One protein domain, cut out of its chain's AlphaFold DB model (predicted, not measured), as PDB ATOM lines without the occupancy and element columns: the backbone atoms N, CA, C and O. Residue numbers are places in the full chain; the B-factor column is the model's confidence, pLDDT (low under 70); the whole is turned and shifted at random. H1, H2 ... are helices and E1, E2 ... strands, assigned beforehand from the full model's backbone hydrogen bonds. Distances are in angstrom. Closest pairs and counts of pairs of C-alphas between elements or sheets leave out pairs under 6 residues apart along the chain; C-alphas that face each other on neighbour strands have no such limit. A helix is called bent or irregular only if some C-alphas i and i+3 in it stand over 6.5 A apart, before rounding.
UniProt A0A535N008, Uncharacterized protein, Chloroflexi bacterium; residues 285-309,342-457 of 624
ATOM      1  N   SER A 285     217.567 162.433 235.470       81.62
ATOM      2  CA  SER A 285     217.400 163.550 236.409       81.62
ATOM      3  C   SER A 285     216.477 164.607 235.773       81.62
ATOM      4  O   SER A 285     216.927 165.634 235.263       81.62
ATOM      5  N   PRO A 286     215.158 164.340 235.700       85.44
ATOM      6  CA  PRO A 286     214.183 165.286 235.153       85.44
ATOM      7  C   PRO A 286     214.032 166.556 235.999       85.44
ATOM      8  O   PRO A 286     213.461 167.530 235.511       85.44
ATOM      9  N   SER A 287     214.531 166.569 237.240       90.88
ATOM     10  CA  SER A 287     214.621 167.763 238.076       90.88
ATOM     11  C   SER A 287     215.982 167.854 238.751       90.88
ATOM     12  O   SER A 287     216.362 166.953 239.487       90.88
ATOM     13  N   ALA A 288     216.668 168.979 238.614       92.88
ATOM     14  CA  ALA A 288     217.950 169.207 239.265       92.88
ATOM     15  C   ALA A 288     218.075 170.649 239.762       92.88
ATOM     16  O   ALA A 288     217.271 171.512 239.405       92.88
ATOM     17  N   ARG A 289     219.092 170.919 240.575       93.75
ATOM     18  CA  ARG A 289     219.517 172.275 240.939       93.75
ATOM     19  C   ARG A 289     221.007 172.398 240.651       93.75
ATOM     20  O   ARG A 289     221.752 171.466 240.939       93.75
ATOM     21  N   ILE A 290     221.435 173.498 240.048       91.75
ATOM     22  CA  ILE A 290     222.864 173.787 239.895       91.75
ATOM     23  C   ILE A 290     223.169 174.936 240.837       91.75
ATOM     24  O   ILE A 290     222.541 175.986 240.725       91.75
ATOM     25  N   ASP A 291     224.099 174.721 241.758       91.56
ATOM     26  CA  ASP A 291     224.427 175.711 242.772       91.56
ATOM     27  C   ASP A 291     225.515 176.640 242.236       91.56
ATOM     28  O   ASP A 291     226.494 176.183 241.626       91.56
ATOM     29  N   GLY A 292     225.338 177.946 242.420       91.25
ATOM     30  CA  GLY A 292     226.194 178.925 241.763       91.25
ATOM     31  C   GLY A 292     226.191 180.320 242.368       91.25
ATOM     32  O   GLY A 292     225.262 180.754 243.046       91.25
ATOM     33  N   PHE A 293     227.267 181.037 242.062       90.75
ATOM     34  CA  PHE A 293     227.514 182.402 242.501       90.75
ATOM     35  C   PHE A 293     227.422 183.360 241.326       90.75
ATOM     36  O   PHE A 293     227.988 183.101 240.262       90.75
ATOM     37  N   PHE A 294     226.715 184.469 241.530       85.94
ATOM     38  CA  PHE A 294     226.528 185.496 240.516       85.94
ATOM     39  C   PHE A 294     227.323 186.750 240.889       85.94
ATOM     40  O   PHE A 294     226.928 187.494 241.781       85.94
ATOM     41  N   THR A 295     228.447 186.983 240.212       79.88
ATOM     42  CA  THR A 295     229.175 188.261 240.268       79.88
ATOM     43  C   THR A 295     228.972 189.023 238.956       79.88
ATOM     44  O   THR A 295     227.844 189.221 238.513       79.88
ATOM     45  N   ASP A 296     230.048 189.427 238.291       81.00
ATOM     46  CA  ASP A 296     230.073 189.800 236.877       81.00
ATOM     47  C   ASP A 296     229.718 188.622 235.948       81.00
ATOM     48  O   ASP A 296     229.185 188.815 234.851       81.00
ATOM     49  N   GLN A 297     230.002 187.392 236.387       86.19
ATOM     50  CA  GLN A 297     229.687 186.158 235.680       86.19
ATOM     51  C   GLN A 297     229.092 185.121 236.638       86.19
ATOM     52  O   GLN A 297     229.423 185.072 237.818       86.19
ATOM     53  N   LEU A 298     228.213 184.266 236.112       90.50
ATOM     54  CA  LEU A 298     227.664 183.133 236.852       90.50
ATOM     55  C   LEU A 298     228.665 181.974 236.845       90.50
ATOM     56  O   LEU A 298     229.048 181.512 235.766       90.50
ATOM     57  N   ARG A 299     229.055 181.495 238.029       93.69
ATOM     58  CA  ARG A 299     229.973 180.360 238.215       93.69
ATOM     59  C   ARG A 299     229.290 179.260 239.025       93.69
ATOM     60  O   ARG A 299     228.865 179.492 240.154       93.69
ATOM     61  N   PHE A 300     229.190 178.067 238.448       94.38
ATOM     62  CA  PHE A 300     228.541 176.902 239.041       94.38
ATOM     63  C   PHE A 300     229.545 176.035 239.792       94.38
ATOM     64  O   PHE A 300     230.545 175.597 239.229       94.38
ATOM     65  N   VAL A 301     229.273 175.773 241.066       92.38
ATOM     66  CA  VAL A 301     230.207 175.096 241.979       92.38
ATOM     67  C   VAL A 301     229.784 173.675 242.339       92.38
ATOM     68  O   VAL A 301     230.607 172.924 242.872       92.38
ATOM     69  N   GLU A 302     228.527 173.305 242.064       90.06
ATOM     70  CA  GLU A 302     227.970 171.982 242.358       90.06
ATOM     71  C   GLU A 302     226.725 171.670 241.508       90.06
ATOM     72  O   GLU A 302     225.936 172.562 241.191       90.06
ATOM     73  N   TYR A 303     226.534 170.390 241.166       90.38
ATOM     74  CA  TYR A 303     225.340 169.898 240.480       90.38
ATOM     75  C   TYR A 303     224.532 168.930 241.358       90.38
ATOM     76  O   TYR A 303     224.909 167.786 241.612       90.38
ATOM     77  N   ASN A 304     223.361 169.378 241.802       88.75
ATOM     78  CA  ASN A 304     222.433 168.614 242.629       88.75
ATOM     79  C   ASN A 304     221.399 167.889 241.753       88.75
ATOM     80  O   ASN A 304     220.268 168.354 241.578       88.75
ATOM     81  N   ALA A 305     221.802 166.743 241.193       86.75
ATOM     82  CA  ALA A 305     220.989 165.950 240.267       86.75
ATOM     83  C   ALA A 305     220.068 164.904 240.936       86.75
ATOM     84  O   ALA A 305     219.110 164.454 240.306       86.75
ATOM     85  N   GLU A 306     220.334 164.489 242.182       85.00
ATOM     86  CA  GLU A 306     219.549 163.440 242.859       85.00
ATOM     87  C   GLU A 306     218.275 163.965 243.530       85.00
ATOM     88  O   GLU A 306     217.182 163.516 243.205       85.00
ATOM     89  N   SER A 307     218.387 164.908 244.464       83.12
ATOM     90  CA  SER A 307     217.258 165.333 245.309       83.12
ATOM     91  C   SER A 307     217.363 166.820 245.664       83.12
ATOM     92  O   SER A 307     217.685 167.185 246.797       83.12
ATOM     93  N   PRO A 308     217.142 167.730 244.698       87.06
ATOM     94  CA  PRO A 308     217.172 169.158 244.985       87.06
ATOM     95  C   PRO A 308     216.031 169.552 245.940       87.06
ATOM     96  O   PRO A 308     214.856 169.314 245.658       87.06
ATOM     97  N   ALA A 309     216.381 170.192 247.057       86.06
ATOM     98  CA  ALA A 309     215.442 170.737 248.043       86.06
ATOM     99  C   ALA A 309     215.205 172.246 247.843       86.06
ATOM    100  O   ALA A 309     215.947 172.909 247.110       86.06
ATOM    101  N   ARG A 342     206.912 174.195 242.244       94.50
ATOM    102  CA  ARG A 342     206.128 172.967 242.516       94.50
ATOM    103  C   ARG A 342     205.352 172.470 241.297       94.50
ATOM    104  O   ARG A 342     205.284 171.271 241.031       94.50
ATOM    105  N   ALA A 343     204.803 173.397 240.510       94.69
ATOM    106  CA  ALA A 343     204.115 173.077 239.260       94.69
ATOM    107  C   ALA A 343     205.053 172.476 238.204       94.69
ATOM    108  O   ALA A 343     204.651 171.582 237.457       94.69
ATOM    109  N   ARG A 344     206.301 172.953 238.149       95.44
ATOM    110  CA  ARG A 344     207.323 172.437 237.235       95.44
ATOM    111  C   ARG A 344     207.783 171.050 237.658       95.44
ATOM    112  O   ARG A 344     207.818 170.174 236.797       95.44
ATOM    113  N   GLN A 345     208.003 170.850 238.959       95.75
ATOM    114  CA  GLN A 345     208.346 169.557 239.544       95.75
ATOM    115  C   GLN A 345     207.278 168.510 239.235       95.75
ATOM    116  O   GLN A 345     207.573 167.507 238.590       95.75
ATOM    117  N   LEU A 346     206.011 168.776 239.583       96.50
ATOM    118  CA  LEU A 346     204.913 167.857 239.270       96.50
ATOM    119  C   LEU A 346     204.829 167.581 237.761       96.50
ATOM    120  O   LEU A 346     204.672 166.440 237.337       96.50
ATOM    121  N   GLY A 347     204.982 168.613 236.927       94.81
ATOM    122  CA  GLY A 347     204.989 168.456 235.475       94.81
ATOM    123  C   GLY A 347     206.099 167.530 234.966       94.81
ATOM    124  O   GLY A 347     205.832 166.719 234.079       94.81
ATOM    125  N   ALA A 348     207.314 167.644 235.510       91.81
ATOM    126  CA  ALA A 348     208.460 166.800 235.162       91.81
ATOM    127  C   ALA A 348     208.225 165.344 235.584       91.81
ATOM    128  O   ALA A 348     208.355 164.434 234.767       91.81
ATOM    129  N   MET A 349     207.741 165.130 236.811       94.44
ATOM    130  CA  MET A 349     207.379 163.803 237.316       94.44
ATOM    131  C   MET A 349     206.315 163.125 236.443       94.44
ATOM    132  O   MET A 349     206.466 161.973 236.044       94.44
ATOM    133  N   LEU A 350     205.251 163.853 236.090       94.31
ATOM    134  CA  LEU A 350     204.170 163.322 235.260       94.31
ATOM    135  C   LEU A 350     204.603 163.071 233.808       94.31
ATOM    136  O   LEU A 350     204.068 162.167 233.170       94.31
ATOM    137  N   ARG A 351     205.545 163.856 233.263       90.38
ATOM    138  CA  ARG A 351     206.164 163.561 231.958       90.38
ATOM    139  C   ARG A 351     206.976 162.273 232.028       90.38
ATOM    140  O   ARG A 351     206.740 161.400 231.202       90.38
ATOM    141  N   GLY A 352     207.830 162.126 233.044       85.88
ATOM    142  CA  GLY A 352     208.592 160.897 233.283       85.88
ATOM    143  C   GLY A 352     207.690 159.666 233.404       85.88
ATOM    144  O   GLY A 352     207.924 158.666 232.731       85.88
ATOM    145  N   PHE A 353     206.594 159.776 234.156       91.62
ATOM    146  CA  PHE A 353     205.604 158.707 234.297       91.62
ATOM    147  C   PHE A 353     204.913 158.346 232.972       91.62
ATOM    148  O   PHE A 353     204.764 157.169 232.648       91.62
ATOM    149  N   ARG A 354     204.525 159.345 232.166       88.19
ATOM    150  CA  ARG A 354     203.948 159.097 230.833       88.19
ATOM    151  C   ARG A 354     204.943 158.433 229.886       88.19
ATOM    152  O   ARG A 354     204.540 157.546 229.144       88.19
ATOM    153  N   SER A 355     206.212 158.841 229.921       81.12
ATOM    154  CA  SER A 355     207.281 158.215 229.136       81.12
ATOM    155  C   SER A 355     207.552 156.775 229.571       81.12
ATOM    156  O   SER A 355     207.784 155.933 228.713       81.12
ATOM    157  N   TRP A 356     207.455 156.481 230.872       85.31
ATOM    158  CA  TRP A 356     207.549 155.118 231.402       85.31
ATOM    159  C   TRP A 356     206.417 154.212 230.900       85.31
ATOM    160  O   TRP A 356     206.633 153.030 230.646       85.31
ATOM    161  N   GLY A 357     205.212 154.758 230.714       83.38
ATOM    162  CA  GLY A 357     204.181 154.175 229.848       83.38
ATOM    163  C   GLY A 357     203.526 152.870 230.321       83.38
ATOM    164  O   GLY A 357     202.687 152.334 229.598       83.38
ATOM    165  N   LYS A 358     203.855 152.351 231.514       85.75
ATOM    166  CA  LYS A 358     203.299 151.077 232.014       85.75
ATOM    167  C   LYS A 358     201.938 151.210 232.700       85.75
ATOM    168  O   LYS A 358     201.177 150.249 232.727       85.75
ATOM    169  N   GLU A 359     201.605 152.388 233.226       89.81
ATOM    170  CA  GLU A 359     200.324 152.658 233.889       89.81
ATOM    171  C   GLU A 359     199.770 154.046 233.520       89.81
ATOM    172  O   GLU A 359     200.491 154.916 233.034       89.81
ATOM    173  N   ARG A 360     198.459 154.260 233.723       89.38
ATOM    174  CA  ARG A 360     197.762 155.503 233.324       89.38
ATOM    175  C   ARG A 360     197.579 156.517 234.454       89.38
ATOM    176  O   ARG A 360     197.560 157.714 234.183       89.38
ATOM    177  N   THR A 361     197.439 156.050 235.693       95.81
ATOM    178  CA  THR A 361     197.096 156.899 236.842       95.81
ATOM    179  C   THR A 361     198.236 156.884 237.856       95.81
ATOM    180  O   THR A 361     198.487 155.830 238.437       95.81
ATOM    181  N   PRO A 362     198.922 158.012 238.092       97.31
ATOM    182  CA  PRO A 362     200.029 158.066 239.035       97.31
ATOM    183  C   PRO A 362     199.539 158.095 240.490       97.31
ATOM    184  O   PRO A 362     198.613 158.834 240.833       97.31
ATOM    185  N   VAL A 363     200.217 157.338 241.347       98.38
ATOM    186  CA  VAL A 363     200.159 157.422 242.809       98.38
ATOM    187  C   VAL A 363     201.591 157.615 243.299       98.38
ATOM    188  O   VAL A 363     202.445 156.748 243.092       98.38
ATOM    189  N   ILE A 364     201.849 158.783 243.887       98.62
ATOM    190  CA  ILE A 364     203.189 159.239 244.251       98.62
ATOM    191  C   ILE A 364     203.577 158.711 245.635       98.62
ATOM    192  O   ILE A 364     202.834 158.907 246.589       98.62
ATOM    193  N   ALA A 365     204.770 158.140 245.767       98.44
ATOM    194  CA  ALA A 365     205.467 157.995 247.042       98.44
ATOM    195  C   ALA A 365     206.589 159.039 247.132       98.44
ATOM    196  O   ALA A 365     207.483 159.047 246.287       98.44
ATOM    197  N   ILE A 366     206.557 159.914 248.135       97.75
ATOM    198  CA  ILE A 366     207.678 160.787 248.500       97.75
ATOM    199  C   ILE A 366     208.509 160.023 249.528       97.75
ATOM    200  O   ILE A 366     208.029 159.774 250.634       97.75
ATOM    201  N   VAL A 367     209.715 159.606 249.137       97.00
ATOM    202  CA  VAL A 367     210.504 158.632 249.905       97.00
ATOM    203  C   VAL A 367     211.753 159.274 250.495       97.00
ATOM    204  O   VAL A 367     212.662 159.624 249.738       97.00
ATOM    205  N   ASP A 368     211.801 159.390 251.824       94.25
ATOM    206  CA  ASP A 368     212.974 159.833 252.592       94.25
ATOM    207  C   ASP A 368     212.949 159.328 254.042       94.25
ATOM    208  O   ASP A 368     211.915 158.871 254.526       94.25
ATOM    209  N   TRP A 369     214.064 159.438 254.760       90.94
ATOM    210  CA  TRP A 369     214.128 159.080 256.177       90.94
ATOM    211  C   TRP A 369     213.305 160.030 257.062       90.94
ATOM    212  O   TRP A 369     213.190 161.232 256.811       90.94
ATOM    213  N   THR A 370     212.743 159.498 258.147       88.00
ATOM    214  CA  THR A 370     212.028 160.300 259.151       88.00
ATOM    215  C   THR A 370     212.986 161.141 259.996       88.00
ATOM    216  O   THR A 370     214.124 160.739 260.235       88.00
ATOM    217  N   GLY A 371     212.504 162.269 260.527       81.69
ATOM    218  CA  GLY A 371     213.278 163.125 261.438       81.69
ATOM    219  C   GLY A 371     214.256 164.075 260.739       81.69
ATOM    220  O   GLY A 371     215.064 164.717 261.407       81.69
ATOM    221  N   LEU A 372     214.187 164.181 259.410       81.56
ATOM    222  CA  LEU A 372     214.993 165.119 258.636       81.56
ATOM    223  C   LEU A 372     214.378 166.534 258.653       81.56
ATOM    224  O   LEU A 372     213.154 166.676 258.618       81.56
ATOM    225  N   PRO A 373     215.187 167.611 258.605       74.94
ATOM    226  CA  PRO A 373     214.683 168.993 258.539       74.94
ATOM    227  C   PRO A 373     213.779 169.296 257.327       74.94
ATOM    228  O   PRO A 373     213.072 170.302 257.290       74.94
ATOM    229  N   THR A 374     213.808 168.442 256.305       78.62
ATOM    230  CA  THR A 374     213.042 168.563 255.059       78.62
ATOM    231  C   THR A 374     211.621 168.002 255.145       78.62
ATOM    232  O   THR A 374     210.867 168.185 254.193       78.62
ATOM    233  N   THR A 375     211.209 167.381 256.261       85.06
ATOM    234  CA  THR A 375     209.880 166.747 256.389       85.06
ATOM    235  C   THR A 375     208.722 167.697 256.065       85.06
ATOM    236  O   THR A 375     207.831 167.319 255.306       85.06
ATOM    237  N   ALA A 376     208.758 168.947 256.538       88.25
ATOM    238  CA  ALA A 376     207.706 169.924 256.234       88.25
ATOM    239  C   ALA A 376     207.620 170.253 254.728       88.25
ATOM    240  O   ALA A 376     206.542 170.525 254.202       88.25
ATOM    241  N   GLU A 377     208.729 170.164 253.986       90.50
ATOM    242  CA  GLU A 377     208.712 170.323 252.530       90.50
ATOM    243  C   GLU A 377     207.924 169.200 251.844       90.50
ATOM    244  O   GLU A 377     207.231 169.437 250.852       90.50
ATOM    245  N   PHE A 378     208.016 167.974 252.363       93.75
ATOM    246  CA  PHE A 378     207.314 166.820 251.798       93.75
ATOM    247  C   PHE A 378     205.808 166.949 251.984       93.75
ATOM    248  O   PHE A 378     205.059 166.627 251.064       93.75
ATOM    249  N   GLU A 379     205.367 167.479 253.125       95.06
ATOM    250  CA  GLU A 379     203.961 167.798 253.383       95.06
ATOM    251  C   GLU A 379     203.454 168.865 252.407       95.06
ATOM    252  O   GLU A 379     202.442 168.654 251.742       95.06
ATOM    253  N   LEU A 380     204.217 169.946 252.198       94.94
ATOM    254  CA  LEU A 380     203.879 170.979 251.207       94.94
ATOM    255  C   LEU A 380     203.779 170.425 249.777       94.94
ATOM    256  O   LEU A 380     202.979 170.919 248.975       94.94
ATOM    257  N   PHE A 381     204.605 169.434 249.429       97.06
ATOM    258  CA  PHE A 381     204.520 168.739 248.148       97.06
ATOM    259  C   PHE A 381     203.319 167.802 248.070       97.06
ATOM    260  O   PHE A 381     202.613 167.850 247.066       97.06
ATOM    261  N   ARG A 382     203.066 166.986 249.102       97.44
ATOM    262  CA  ARG A 382     201.899 166.094 249.184       97.44
ATOM    263  C   ARG A 382     200.615 166.894 249.005       97.44
ATOM    264  O   ARG A 382     199.870 166.627 248.068       97.44
ATOM    265  N   ASP A 383     200.420 167.922 249.825       97.69
ATOM    266  CA  ASP A 383     199.219 168.757 249.803       97.69
ATOM    267  C   ASP A 383     199.057 169.439 248.432       97.69
ATOM    268  O   ASP A 383     197.957 169.521 247.876       97.69
ATOM    269  N   TYR A 384     200.168 169.878 247.825       97.75
ATOM    270  CA  TYR A 384     200.146 170.416 246.468       97.75
ATOM    271  C   TYR A 384     199.747 169.353 245.437       97.75
ATOM    272  O   TYR A 384     198.870 169.625 244.621       97.75
ATOM    273  N   PHE A 385     200.337 168.158 245.448       98.19
ATOM    274  CA  PHE A 385     199.996 167.086 244.507       98.19
ATOM    275  C   PHE A 385     198.524 166.676 244.626       98.19
ATOM    276  O   PHE A 385     197.831 166.594 243.606       98.19
ATOM    277  N   GLU A 386     198.017 166.540 245.850       98.06
ATOM    278  CA  GLU A 386     196.619 166.202 246.125       98.06
ATOM    279  C   GLU A 386     195.662 167.300 245.653       98.06
ATOM    280  O   GLU A 386     194.659 167.001 245.003       98.06
ATOM    281  N   SER A 387     196.019 168.580 245.834       97.69
ATOM    282  CA  SER A 387     195.247 169.711 245.287       97.69
ATOM    283  C   SER A 387     195.162 169.717 243.752       97.69
ATOM    284  O   SER A 387     194.308 170.388 243.170       97.69
ATOM    285  N   ARG A 388     196.046 168.972 243.071       97.94
ATOM    286  CA  ARG A 388     196.052 168.773 241.610       97.94
ATOM    287  C   ARG A 388     195.459 167.424 241.196       97.94
ATOM    288  O   ARG A 388     195.559 167.062 240.026       97.94
ATOM    289  N   GLY A 389     194.837 166.699 242.128       97.44
ATOM    290  CA  GLY A 389     194.181 165.416 241.885       97.44
ATOM    291  C   GLY A 389     195.135 164.225 241.780       97.44
ATOM    292  O   GLY A 389     194.732 163.178 241.278       97.44
ATOM    293  N   VAL A 390     196.388 164.363 242.225       98.06
ATOM    294  CA  VAL A 390     197.372 163.273 242.229       98.06
ATOM    295  C   VAL A 390     197.574 162.792 243.660       98.06
ATOM    296  O   VAL A 390     198.036 163.546 244.510       98.06
ATOM    297  N   LYS A 391     197.233 161.529 243.927       98.00
ATOM    298  CA  LYS A 391     197.415 160.923 245.252       98.00
ATOM    299  C   LYS A 391     198.901 160.864 245.601       98.00
ATOM    300  O   LYS A 391     199.701 160.451 244.756       98.00
ATOM    301  N   ALA A 392     199.252 161.226 246.831       98.12
ATOM    302  CA  ALA A 392     200.626 161.206 247.308       98.12
ATOM    303  C   ALA A 392     200.711 160.671 248.742       98.12
ATOM    304  O   ALA A 392     199.912 161.031 249.597       98.12
ATOM    305  N   VAL A 393     201.704 159.830 249.011       97.75
ATOM    306  CA  VAL A 393     202.024 159.318 250.348       97.75
ATOM    307  C   VAL A 393     203.474 159.647 250.679       97.75
ATOM    308  O   VAL A 393     204.333 159.612 249.800       97.75
ATOM    309  N   ILE A 394     203.746 159.995 251.934       97.00
ATOM    310  CA  ILE A 394     205.106 160.205 252.443       97.00
ATOM    311  C   ILE A 394     205.467 158.963 253.245       97.00
ATOM    312  O   ILE A 394     204.699 158.558 254.119       97.00
ATOM    313  N   CYS A 395     206.603 158.345 252.950       96.69
ATOM    314  CA  CYS A 395     207.059 157.167 253.675       96.69
ATOM    315  C   CYS A 395     208.582 157.088 253.699       96.69
ATOM    316  O   CYS A 395     209.263 157.593 252.810       96.69
ATOM    317  N   GLU A 396     209.117 156.391 254.692       95.81
ATOM    318  CA  GLU A 396     210.525 156.013 254.699       95.81
ATOM    319  C   GLU A 396     210.789 154.751 253.869       95.81
ATOM    320  O   GLU A 396     209.870 153.951 253.672       95.81
ATOM    321  N   PRO A 397     212.033 154.531 253.399       96.56
ATOM    322  CA  PRO A 397     212.382 153.340 252.631       96.56
ATOM    323  C   PRO A 397     211.952 152.018 253.287       96.56
ATOM    324  O   PRO A 397     211.392 151.172 252.596       96.56
ATOM    325  N   ARG A 398     212.106 151.872 254.616       95.69
ATOM    326  CA  ARG A 398     211.749 150.635 255.348       95.69
ATOM    327  C   ARG A 398     210.249 150.318 255.355       95.69
ATOM    328  O   ARG A 398     209.872 149.187 255.635       95.69
ATOM    329  N   ALA A 399     209.401 151.313 255.098       95.81
ATOM    330  CA  ALA A 399     207.950 151.153 255.046       95.81
ATOM    331  C   ALA A 399     207.454 150.732 253.650       95.81
ATOM    332  O   ALA A 399     206.247 150.566 253.446       95.81
ATOM    333  N   LEU A 400     208.370 150.601 252.683       98.06
ATOM    334  CA  LEU A 400     208.065 150.110 251.351       98.06
ATOM    335  C   LEU A 400     208.083 148.584 251.318       98.06
ATOM    336  O   LEU A 400     209.015 147.940 251.793       98.06
ATOM    337  N   GLU A 401     207.087 148.009 250.655       97.88
ATOM    338  CA  GLU A 401     207.023 146.582 250.365       97.88
ATOM    339  C   GLU A 401     206.920 146.359 248.858       97.88
ATOM    340  O   GLU A 401     206.065 146.940 248.190       97.88
ATOM    341  N   PHE A 402     207.772 145.491 248.312       97.75
ATOM    342  CA  PHE A 402     207.680 145.058 246.923       97.75
ATOM    343  C   PHE A 402     207.165 143.621 246.870       97.75
ATOM    344  O   PHE A 402     207.863 142.680 247.244       97.75
ATOM    345  N   ARG A 403     205.907 143.444 246.451       93.56
ATOM    346  CA  ARG A 403     205.247 142.130 246.385       93.56
ATOM    347  C   ARG A 403     204.360 142.041 245.153       93.56
ATOM    348  O   ARG A 403     203.710 143.010 244.771       93.56
ATOM    349  N   HIS A 404     204.333 140.866 244.523       91.69
ATOM    350  CA  HIS A 404     203.524 140.595 243.325       91.69
ATOM    351  C   HIS A 404     203.726 141.627 242.196       91.69
ATOM    352  O   HIS A 404     202.775 142.025 241.524       91.69
ATOM    353  N   GLY A 405     204.966 142.094 242.010       92.50
ATOM    354  CA  GLY A 405     205.313 143.065 240.970       92.50
ATOM    355  C   GLY A 405     204.796 144.485 241.219       92.50
ATOM    356  O   GLY A 405     204.798 145.286 240.290       92.50
ATOM    357  N   ARG A 406     204.353 144.818 242.439       95.62
ATOM    358  CA  ARG A 406     203.897 146.164 242.815       95.62
ATOM    359  C   ARG A 406     204.627 146.660 244.056       95.62
ATOM    360  O   ARG A 406     204.811 145.908 245.012       95.62
ATOM    361  N   LEU A 407     205.012 147.934 244.035       98.06
ATOM    362  CA  LEU A 407     205.530 148.634 245.204       98.06
ATOM    363  C   LEU A 407     204.353 149.183 246.019       98.06
ATOM    364  O   LEU A 407     203.398 149.721 245.456       98.06
ATOM    365  N   GLN A 408     204.405 149.034 247.336       97.94
ATOM    366  CA  GLN A 408     203.393 149.536 248.259       97.94
ATOM    367  C   GLN A 408     204.051 150.361 249.359       97.94
ATOM    368  O   GLN A 408     205.125 150.007 249.832       97.94
ATOM    369  N   ALA A 409     203.387 151.432 249.782       96.75
ATOM    370  CA  ALA A 409     203.765 152.243 250.934       96.75
ATOM    371  C   ALA A 409     202.625 152.184 251.955       96.75
ATOM    372  O   ALA A 409     201.528 152.675 251.680       96.75
ATOM    373  N   GLY A 410     202.843 151.525 253.099       88.38
ATOM    374  CA  GLY A 410     201.796 151.349 254.118       88.38
ATOM    375  C   GLY A 410     200.512 150.694 253.580       88.38
ATOM    376  O   GLY A 410     199.411 151.126 253.910       88.38
ATOM    377  N   GLY A 411     200.644 149.708 252.684       89.69
ATOM    378  CA  GLY A 411     199.520 149.020 252.029       89.69
ATOM    379  C   GLY A 411     198.887 149.766 250.845       89.69
ATOM    380  O   GLY A 411     198.005 149.224 250.180       89.69
ATOM    381  N   VAL A 412     199.332 150.988 250.533       94.62
ATOM    382  CA  VAL A 412     198.875 151.747 249.360       94.62
ATOM    383  C   VAL A 412     199.760 151.409 248.157       94.62
ATOM    384  O   VAL A 412     200.963 151.662 248.223       94.62
ATOM    385  N   PRO A 413     199.219 150.884 247.040       96.69
ATOM    386  CA  PRO A 413     199.997 150.675 245.820       96.69
ATOM    387  C   PRO A 413     200.496 152.002 245.243       96.69
ATOM    388  O   PRO A 413     199.701 152.906 244.970       96.69
ATOM    389  N   VAL A 414     201.805 152.099 245.025       98.19
ATOM    390  CA  VAL A 414     202.484 153.277 244.475       98.19
ATOM    391  C   VAL A 414     203.223 152.892 243.197       98.19
ATOM    392  O   VAL A 414     203.806 151.815 243.094       98.19
ATOM    393  N   ASN A 415     203.181 153.766 242.195       97.50
ATOM    394  CA  ASN A 415     203.764 153.509 240.872       97.50
ATOM    395  C   ASN A 415     204.666 154.655 240.379       97.50
ATOM    396  O   ASN A 415     205.317 154.521 239.342       97.50
ATOM    397  N   LEU A 416     204.750 155.750 241.141       97.69
ATOM    398  CA  LEU A 416     205.629 156.884 240.895       97.69
ATOM    399  C   LEU A 416     206.359 157.247 242.193       97.69
ATOM    400  O   LEU A 416     205.732 157.629 243.171       97.69
ATOM    401  N   VAL A 417     207.680 157.148 242.224       97.62
ATOM    402  CA  VAL A 417     208.493 157.493 243.397       97.62
ATOM    403  C   VAL A 417     209.151 158.845 243.165       97.62
ATOM    404  O   VAL A 417     209.994 158.987 242.279       97.62
ATOM    405  N   TYR A 418     208.794 159.836 243.981       96.81
ATOM    406  CA  TYR A 418     209.609 161.029 244.176       96.81
ATOM    407  C   TYR A 418     210.700 160.693 245.192       96.81
ATOM    408  O   TYR A 418     210.507 160.795 246.406       96.81
ATOM    409  N   ARG A 419     211.844 160.240 244.679       93.88
ATOM    410  CA  ARG A 419     212.978 159.839 245.507       93.88
ATOM    411  C   ARG A 419     213.621 161.080 246.119       93.88
ATOM    412  O   ARG A 419     214.177 161.902 245.394       93.88
ATOM    413  N   ARG A 420     213.515 161.221 247.440       92.00
ATOM    414  CA  ARG A 420     214.196 162.278 248.197       92.00
ATOM    415  C   ARG A 420     215.439 161.756 248.917       92.00
ATOM    416  O   ARG A 420     216.421 162.492 248.974       92.00
ATOM    417  N   VAL A 421     215.421 160.482 249.315       91.81
ATOM    418  CA  VAL A 421     216.577 159.748 249.846       91.81
ATOM    419  C   VAL A 421     217.736 159.691 248.842       91.81
ATOM    420  O   VAL A 421     217.549 159.377 247.658       91.81
ATOM    421  N   LEU A 422     218.948 159.971 249.319       88.38
ATOM    422  CA  LEU A 422     220.169 159.889 248.517       88.38
ATOM    423  C   LEU A 422     220.591 158.436 248.289       88.38
ATOM    424  O   LEU A 422     220.345 157.564 249.124       88.38
ATOM    425  N   THR A 423     221.256 158.167 247.161       89.56
ATOM    426  CA  THR A 423     221.697 156.801 246.832       89.56
ATOM    427  C   THR A 423     222.640 156.245 247.900       89.56
ATOM    428  O   THR A 423     222.419 155.141 248.387       89.56
ATOM    429  N   SER A 424     223.634 157.025 248.325       86.00
ATOM    430  CA  SER A 424     224.625 156.602 249.324       86.00
ATOM    431  C   SER A 424     223.988 156.260 250.676       86.00
ATOM    432  O   SER A 424     224.325 155.247 251.284       86.00
ATOM    433  N   GLU A 425     223.007 157.044 251.128       88.50
ATOM    434  CA  GLU A 425     222.275 156.780 252.374       88.50
ATOM    435  C   GLU A 425     221.392 155.535 252.289       88.50
ATOM    436  O   GLU A 425     221.317 154.755 253.240       88.50
ATOM    437  N   LEU A 426     220.727 155.340 251.146       91.81
ATOM    438  CA  LEU A 426     219.906 154.159 250.906       91.81
ATOM    439  C   LEU A 426     220.765 152.888 250.906       91.81
ATOM    440  O   LEU A 426     220.383 151.893 251.518       91.81
ATOM    441  N   LEU A 427     221.933 152.930 250.259       88.62
ATOM    442  CA  LEU A 427     222.857 151.798 250.180       88.62
ATOM    443  C   LEU A 427     223.541 151.500 251.518       88.62
ATOM    444  O   LEU A 427     223.708 150.330 251.870       88.62
ATOM    445  N   ALA A 428     223.837 152.525 252.323       88.25
ATOM    446  CA  ALA A 428     224.326 152.342 253.691       88.25
ATOM    447  C   ALA A 428     223.325 151.571 254.577       88.25
ATOM    448  O   ALA A 428     223.729 150.888 255.518       88.25
ATOM    449  N   ARG A 429     222.024 151.633 254.253       90.69
ATOM    450  CA  ARG A 429     220.938 150.880 254.906       90.69
ATOM    451  C   ARG A 429     220.230 149.948 253.919       90.69
ATOM    452  O   ARG A 429     219.002 149.894 253.877       90.69
ATOM    453  N   ARG A 430     221.010 149.204 253.124       86.25
ATOM    454  CA  ARG A 430     220.520 148.360 252.014       86.25
ATOM    455  C   ARG A 430     219.307 147.489 252.352       86.25
ATOM    456  O   ARG A 430     218.410 147.359 251.527       86.25
ATOM    457  N   ASP A 431     219.259 146.911 253.554       91.56
ATOM    458  CA  ASP A 431     218.175 146.008 253.946       91.56
ATOM    459  C   ASP A 431     216.863 146.766 254.184       91.56
ATOM    460  O   ASP A 431     215.800 146.274 253.816       91.56
ATOM    461  N   GLU A 432     216.940 147.999 254.692       94.25
ATOM    462  CA  GLU A 432     215.794 148.904 254.841       94.25
ATOM    463  C   GLU A 432     215.340 149.487 253.492       94.25
ATOM    464  O   GLU A 432     214.163 149.771 253.307       94.25
ATOM    465  N   GLY A 433     216.255 149.669 252.534       93.12
ATOM    466  CA  GLY A 433     215.962 150.204 251.197       93.12
ATOM    467  C   GLY A 433     215.574 149.164 250.140       93.12
ATOM    468  O   GLY A 433     215.252 149.531 249.004       93.12
ATOM    469  N   ARG A 434     215.613 147.873 250.490       95.62
ATOM    470  CA  ARG A 434     215.557 146.739 249.554       95.62
ATOM    471  C   ARG A 434     214.357 146.781 248.613       95.62
ATOM    472  O   ARG A 434     214.532 146.631 247.408       95.62
ATOM    473  N   ALA A 435     213.157 147.038 249.134       97.38
ATOM    474  CA  ALA A 435     211.933 147.038 248.333       97.38
ATOM    475  C   ALA A 435     211.957 148.084 247.204       97.38
ATOM    476  O   ALA A 435     211.531 147.798 246.086       97.38
ATOM    477  N   LEU A 436     212.489 149.284 247.471       97.19
ATOM    478  CA  LEU A 436     212.630 150.325 246.452       97.19
ATOM    479  C   LEU A 436     213.624 149.905 245.366       97.19
ATOM    480  O   LEU A 436     213.350 150.078 244.177       97.19
ATOM    481  N   VAL A 437     214.765 149.346 245.776       95.56
ATOM    482  CA  VAL A 437     215.809 148.881 244.854       95.56
ATOM    483  C   VAL A 437     215.290 147.740 243.982       95.56
ATOM    484  O   VAL A 437     215.426 147.799 242.764       95.56
ATOM    485  N   GLU A 438     214.639 146.734 244.564       95.62
ATOM    486  CA  GLU A 438     214.077 145.597 243.827       95.62
ATOM    487  C   GLU A 438     212.979 146.034 242.848       95.62
ATOM    488  O   GLU A 438     212.987 145.612 241.689       95.62
ATOM    489  N   ALA A 439     212.081 146.934 243.262       95.75
ATOM    490  CA  ALA A 439     211.053 147.480 242.378       95.75
ATOM    491  C   ALA A 439     211.651 148.284 241.214       95.75
ATOM    492  O   ALA A 439     211.155 148.195 240.086       95.75
ATOM    493  N   TYR A 440     212.718 149.049 241.470       93.56
ATOM    494  CA  TYR A 440     213.458 149.776 240.439       93.56
ATOM    495  C   TYR A 440     214.148 148.821 239.458       93.56
ATOM    496  O   TYR A 440     213.969 148.958 238.250       93.56
ATOM    497  N   VAL A 441     214.869 147.815 239.965       90.00
ATOM    498  CA  VAL A 441     215.555 146.790 239.155       90.00
ATOM    499  C   VAL A 441     214.558 146.015 238.287       90.00
ATOM    500  O   VAL A 441     214.827 145.762 237.117       90.00
ATOM    501  N   ALA A 442     213.381 145.684 238.826       91.69
ATOM    502  CA  ALA A 442     212.306 145.024 238.085       91.69
ATOM    503  C   ALA A 442     211.594 145.951 237.075       91.69
ATOM    504  O   ALA A 442     210.723 145.506 236.323       91.69
ATOM    505  N   GLY A 443     211.902 147.254 237.080       91.06
ATOM    506  CA  GLY A 443     211.197 148.266 236.297       91.06
ATOM    507  C   GLY A 443     209.704 148.347 236.634       91.06
ATOM    508  O   GLY A 443     208.902 148.675 235.757       91.06
ATOM    509  N   ALA A 444     209.317 147.991 237.860       93.25
ATOM    510  CA  ALA A 444     207.930 147.902 238.322       93.25
ATOM    511  C   ALA A 444     207.372 149.241 238.835       93.25
ATOM    512  O   ALA A 444     206.175 149.364 239.084       93.25
ATOM    513  N   VAL A 445     208.232 150.249 238.976       95.25
ATOM    514  CA  VAL A 445     207.885 151.586 239.460       95.25
ATOM    515  C   VAL A 445     208.638 152.646 238.657       95.25
ATOM    516  O   VAL A 445     209.790 152.443 238.275       95.25
ATOM    517  N   CYS A 446     208.001 153.789 238.404       94.62
ATOM    518  CA  CYS A 446     208.665 154.949 237.819       94.62
ATOM    519  C   CYS A 446     209.374 155.740 238.925       94.62
ATOM    520  O   CYS A 446     208.713 156.295 239.798       94.62
ATOM    521  N   VAL A 447     210.705 155.811 238.908       94.62
ATOM    522  CA  VAL A 447     211.476 156.603 239.883       94.62
ATOM    523  C   VAL A 447     211.886 157.929 239.251       94.62
ATOM    524  O   VAL A 447     212.553 157.954 238.220       94.62
ATOM    525  N   VAL A 448     211.500 159.040 239.870       90.38
ATOM    526  CA  VAL A 448     211.929 160.389 239.482       90.38
ATOM    527  C   VAL A 448     213.275 160.657 240.127       90.38
ATOM    528  O   VAL A 448     213.436 160.407 241.319       90.38
ATOM    529  N   ASN A 449     214.215 161.174 239.332       87.31
ATOM    530  CA  ASN A 449     215.630 161.256 239.682       87.31
ATOM    531  C   ASN A 449     216.152 159.877 240.088       87.31
ATOM    532  O   ASN A 449     216.348 159.540 241.251       87.31
ATOM    533  N   THR A 450     216.310 159.041 239.076       90.75
ATOM    534  CA  THR A 450     216.667 157.621 239.171       90.75
ATOM    535  C   THR A 450     218.040 157.429 239.821       90.75
ATOM    536  O   THR A 450     218.782 158.396 240.001       90.75
ATOM    537  N   PHE A 451     218.436 156.191 240.119       89.19
ATOM    538  CA  PHE A 451     219.800 155.915 240.590       89.19
ATOM    539  C   PHE A 451     220.873 156.350 239.575       89.19
ATOM    540  O   PHE A 451     221.965 156.750 239.963       89.19
ATOM    541  N   ARG A 452     220.534 156.423 238.278       87.50
ATOM    542  CA  ARG A 452     221.415 156.974 237.235       87.50
ATOM    543  C   ARG A 452     221.762 158.451 237.436       87.50
ATOM    544  O   ARG A 452     222.805 158.894 236.962       87.50
ATOM    545  N   ALA A 453     220.944 159.218 238.160       87.44
ATOM    546  CA  ALA A 453     221.269 160.607 238.497       87.44
ATOM    547  C   ALA A 453     222.564 160.728 239.323       87.44
ATOM    548  O   ALA A 453     223.201 161.780 239.291       87.44
ATOM    549  N   LYS A 454     222.988 159.650 240.005       86.31
ATOM    550  CA  LYS A 454     224.237 159.597 240.774       86.31
ATOM    551  C   LYS A 454     225.467 159.938 239.934       86.31
ATOM    552  O   LYS A 454     226.330 160.666 240.413       86.31
ATOM    553  N   LEU A 455     225.497 159.498 238.670       84.06
ATOM    554  CA  LEU A 455     226.598 159.771 237.734       84.06
ATOM    555  C   LEU A 455     226.866 161.272 237.579       84.06
ATOM    556  O   LEU A 455     228.005 161.700 237.441       84.06
ATOM    557  N   LEU A 456     225.796 162.066 237.606       84.88
ATOM    558  CA  LEU A 456     225.859 163.510 237.437       84.88
ATOM    559  C   LEU A 456     225.991 164.256 238.770       84.88
ATOM    560  O   LEU A 456     226.489 165.377 238.794       84.88
ATOM    561  N   HIS A 457     225.538 163.656 239.870       84.56
ATOM    562  CA  HIS A 457     225.554 164.280 241.189       84.56
ATOM    563  C   HIS A 457     226.948 164.344 241.825       84.56
ATOM    564  O   HIS A 457     227.244 165.301 242.538       84.56
TER     565      HIS A 457
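AT A GLANCE: This is residues 285 to 309 and 342 to 457 of the 624 residues of an uncharacterized protein of Chloroflexi bacterium (UniProt A0A535N008). A four-stranded parallel sheet, E4 E3 E8 E9, forms the core, with H1 and H2 packed over one face and a small three-stranded sheet, E5 E6 E7, partly facing its other face with strands crossed. H4 packs on the small sheet, and the hairpin of E1 and E2 reaches away from this body as an arm that makes the length. The printed part has 141 residues, with five named helices and nine named strands in the order E1 E2 H1 E3 H2 E4 E5 E6 E7 E8 H3 H4 E9 H5. The class is mixed, helices and strands, and the sheets E5 E6 E7 and E1 E2 are antiparallel. The whole is compact, with a radius of gyration of the C-alphas of 15.3 A, and elongated, spanning 56 by 35 by 30 A.

IN THESE COORDINATES: The largest sheet holds E4, residues 391 to 395, 13.3 A long, E3, residues 363 to 367, 12.6 A long, E8, residues 416 to 419, and E9, residues 446 to 448. H1, residues 342 to 356, is 21.1 A long and begins at C-alpha 342 (206.128, 172.967, 242.516). H2, residues 375 to 387, is 18.6 A long. The small sheet has E5, residues 400 to 403, E6, residues 406 to 409, and E7, residues 412 to 414. H3 is residues 423 to 428, and H4 is residues 430 to 441, 13.9 A long. E1, residues 287 to 294, is 21.5 A long and begins at C-alpha 287 (214.621, 167.763, 238.076); E2, residues 298 to 304, is 16.5 A long. H5, residues 451 to 457, ends at C-alpha 457 (225.554, 164.280, 241.189).

HOW THE PARTS SIT: In the sheet E4 E3 E8 E9, N 366 and O 393 of E3 and E4 are 2.8 A apart, N 418 and O 365 of E8 and E3 2.8 A, and N 448 and O 417 of E9 and E8 2.8 A, each within hydrogen-bond range. H1 and H2 lie on the same face, which gives two layers, a sheet with helices on one face. H1 is over E8 and E9 at a height of 9.2 A, with C-alphas 353 and 446 the closest to E9 at 6.0 A. H2 is over E4 at a height of 9.1 A, and runs along the strands at 4 degrees to E4 on the local plane. H1 and H2 only just touch, with 3 pairs of C-alphas within 8 A, the closest being those of Arg 342 and Phe 381 at 7.2 A. E3, H2, E4 and E8, H3 H4, E9 are strand-helix-strand units, parallel neighbour strands joined through helices, each with a right-handed crossover. The two sheets form a sandwich, two sheets face to face, with strands at 56 degrees. E5 E6 E7 is a meander, each strand the antiparallel neighbour of the one before; N 408 and O 401 are 2.8 A apart, and N 409 and O 412 2.9 A. E7 runs on into E8 at 81 degrees. H4 is on the small sheet over E5 at a height of 8.1 A, with C-alphas 402 and 435 the closest at 4.9 A. H4 is irregular: C-alphas 432 and 435 are 7.8 A apart. H3 and H4 touch only at the corner, and only just, with 3 pairs of C-alphas within 8 A; the closest are Leu 426 and Gly 433, 5.6 A. In the hairpin E1 and E2, N 291 and O 302 are 2.9 A apart. H5 comes closest to E2 at the C-alphas of His 457 and Asn 304, 5.5 A. Every O i to N i+4 pair is within hydrogen-bond range in H1, H2 and H3; in H4 it is 6 of 8, and in H5 1 of 3, with 4 of 4 O i to N i+3 pairs in range.

THE WHOLE: The two C-alphas farthest apart are those of Asp 296 and His 404, 56.3 A. Residues 310 to 341 are not printed, and C-alphas 309 and 342 are 11.1 A apart across this cut, which lies in the link from E2 to H1. Of the links that are printed whole, H1 to E3 and E3 to H2 are short, the others are tight, and none is long. The mean pLDDT of the printed part is 92.0, and no printed residue is under 70.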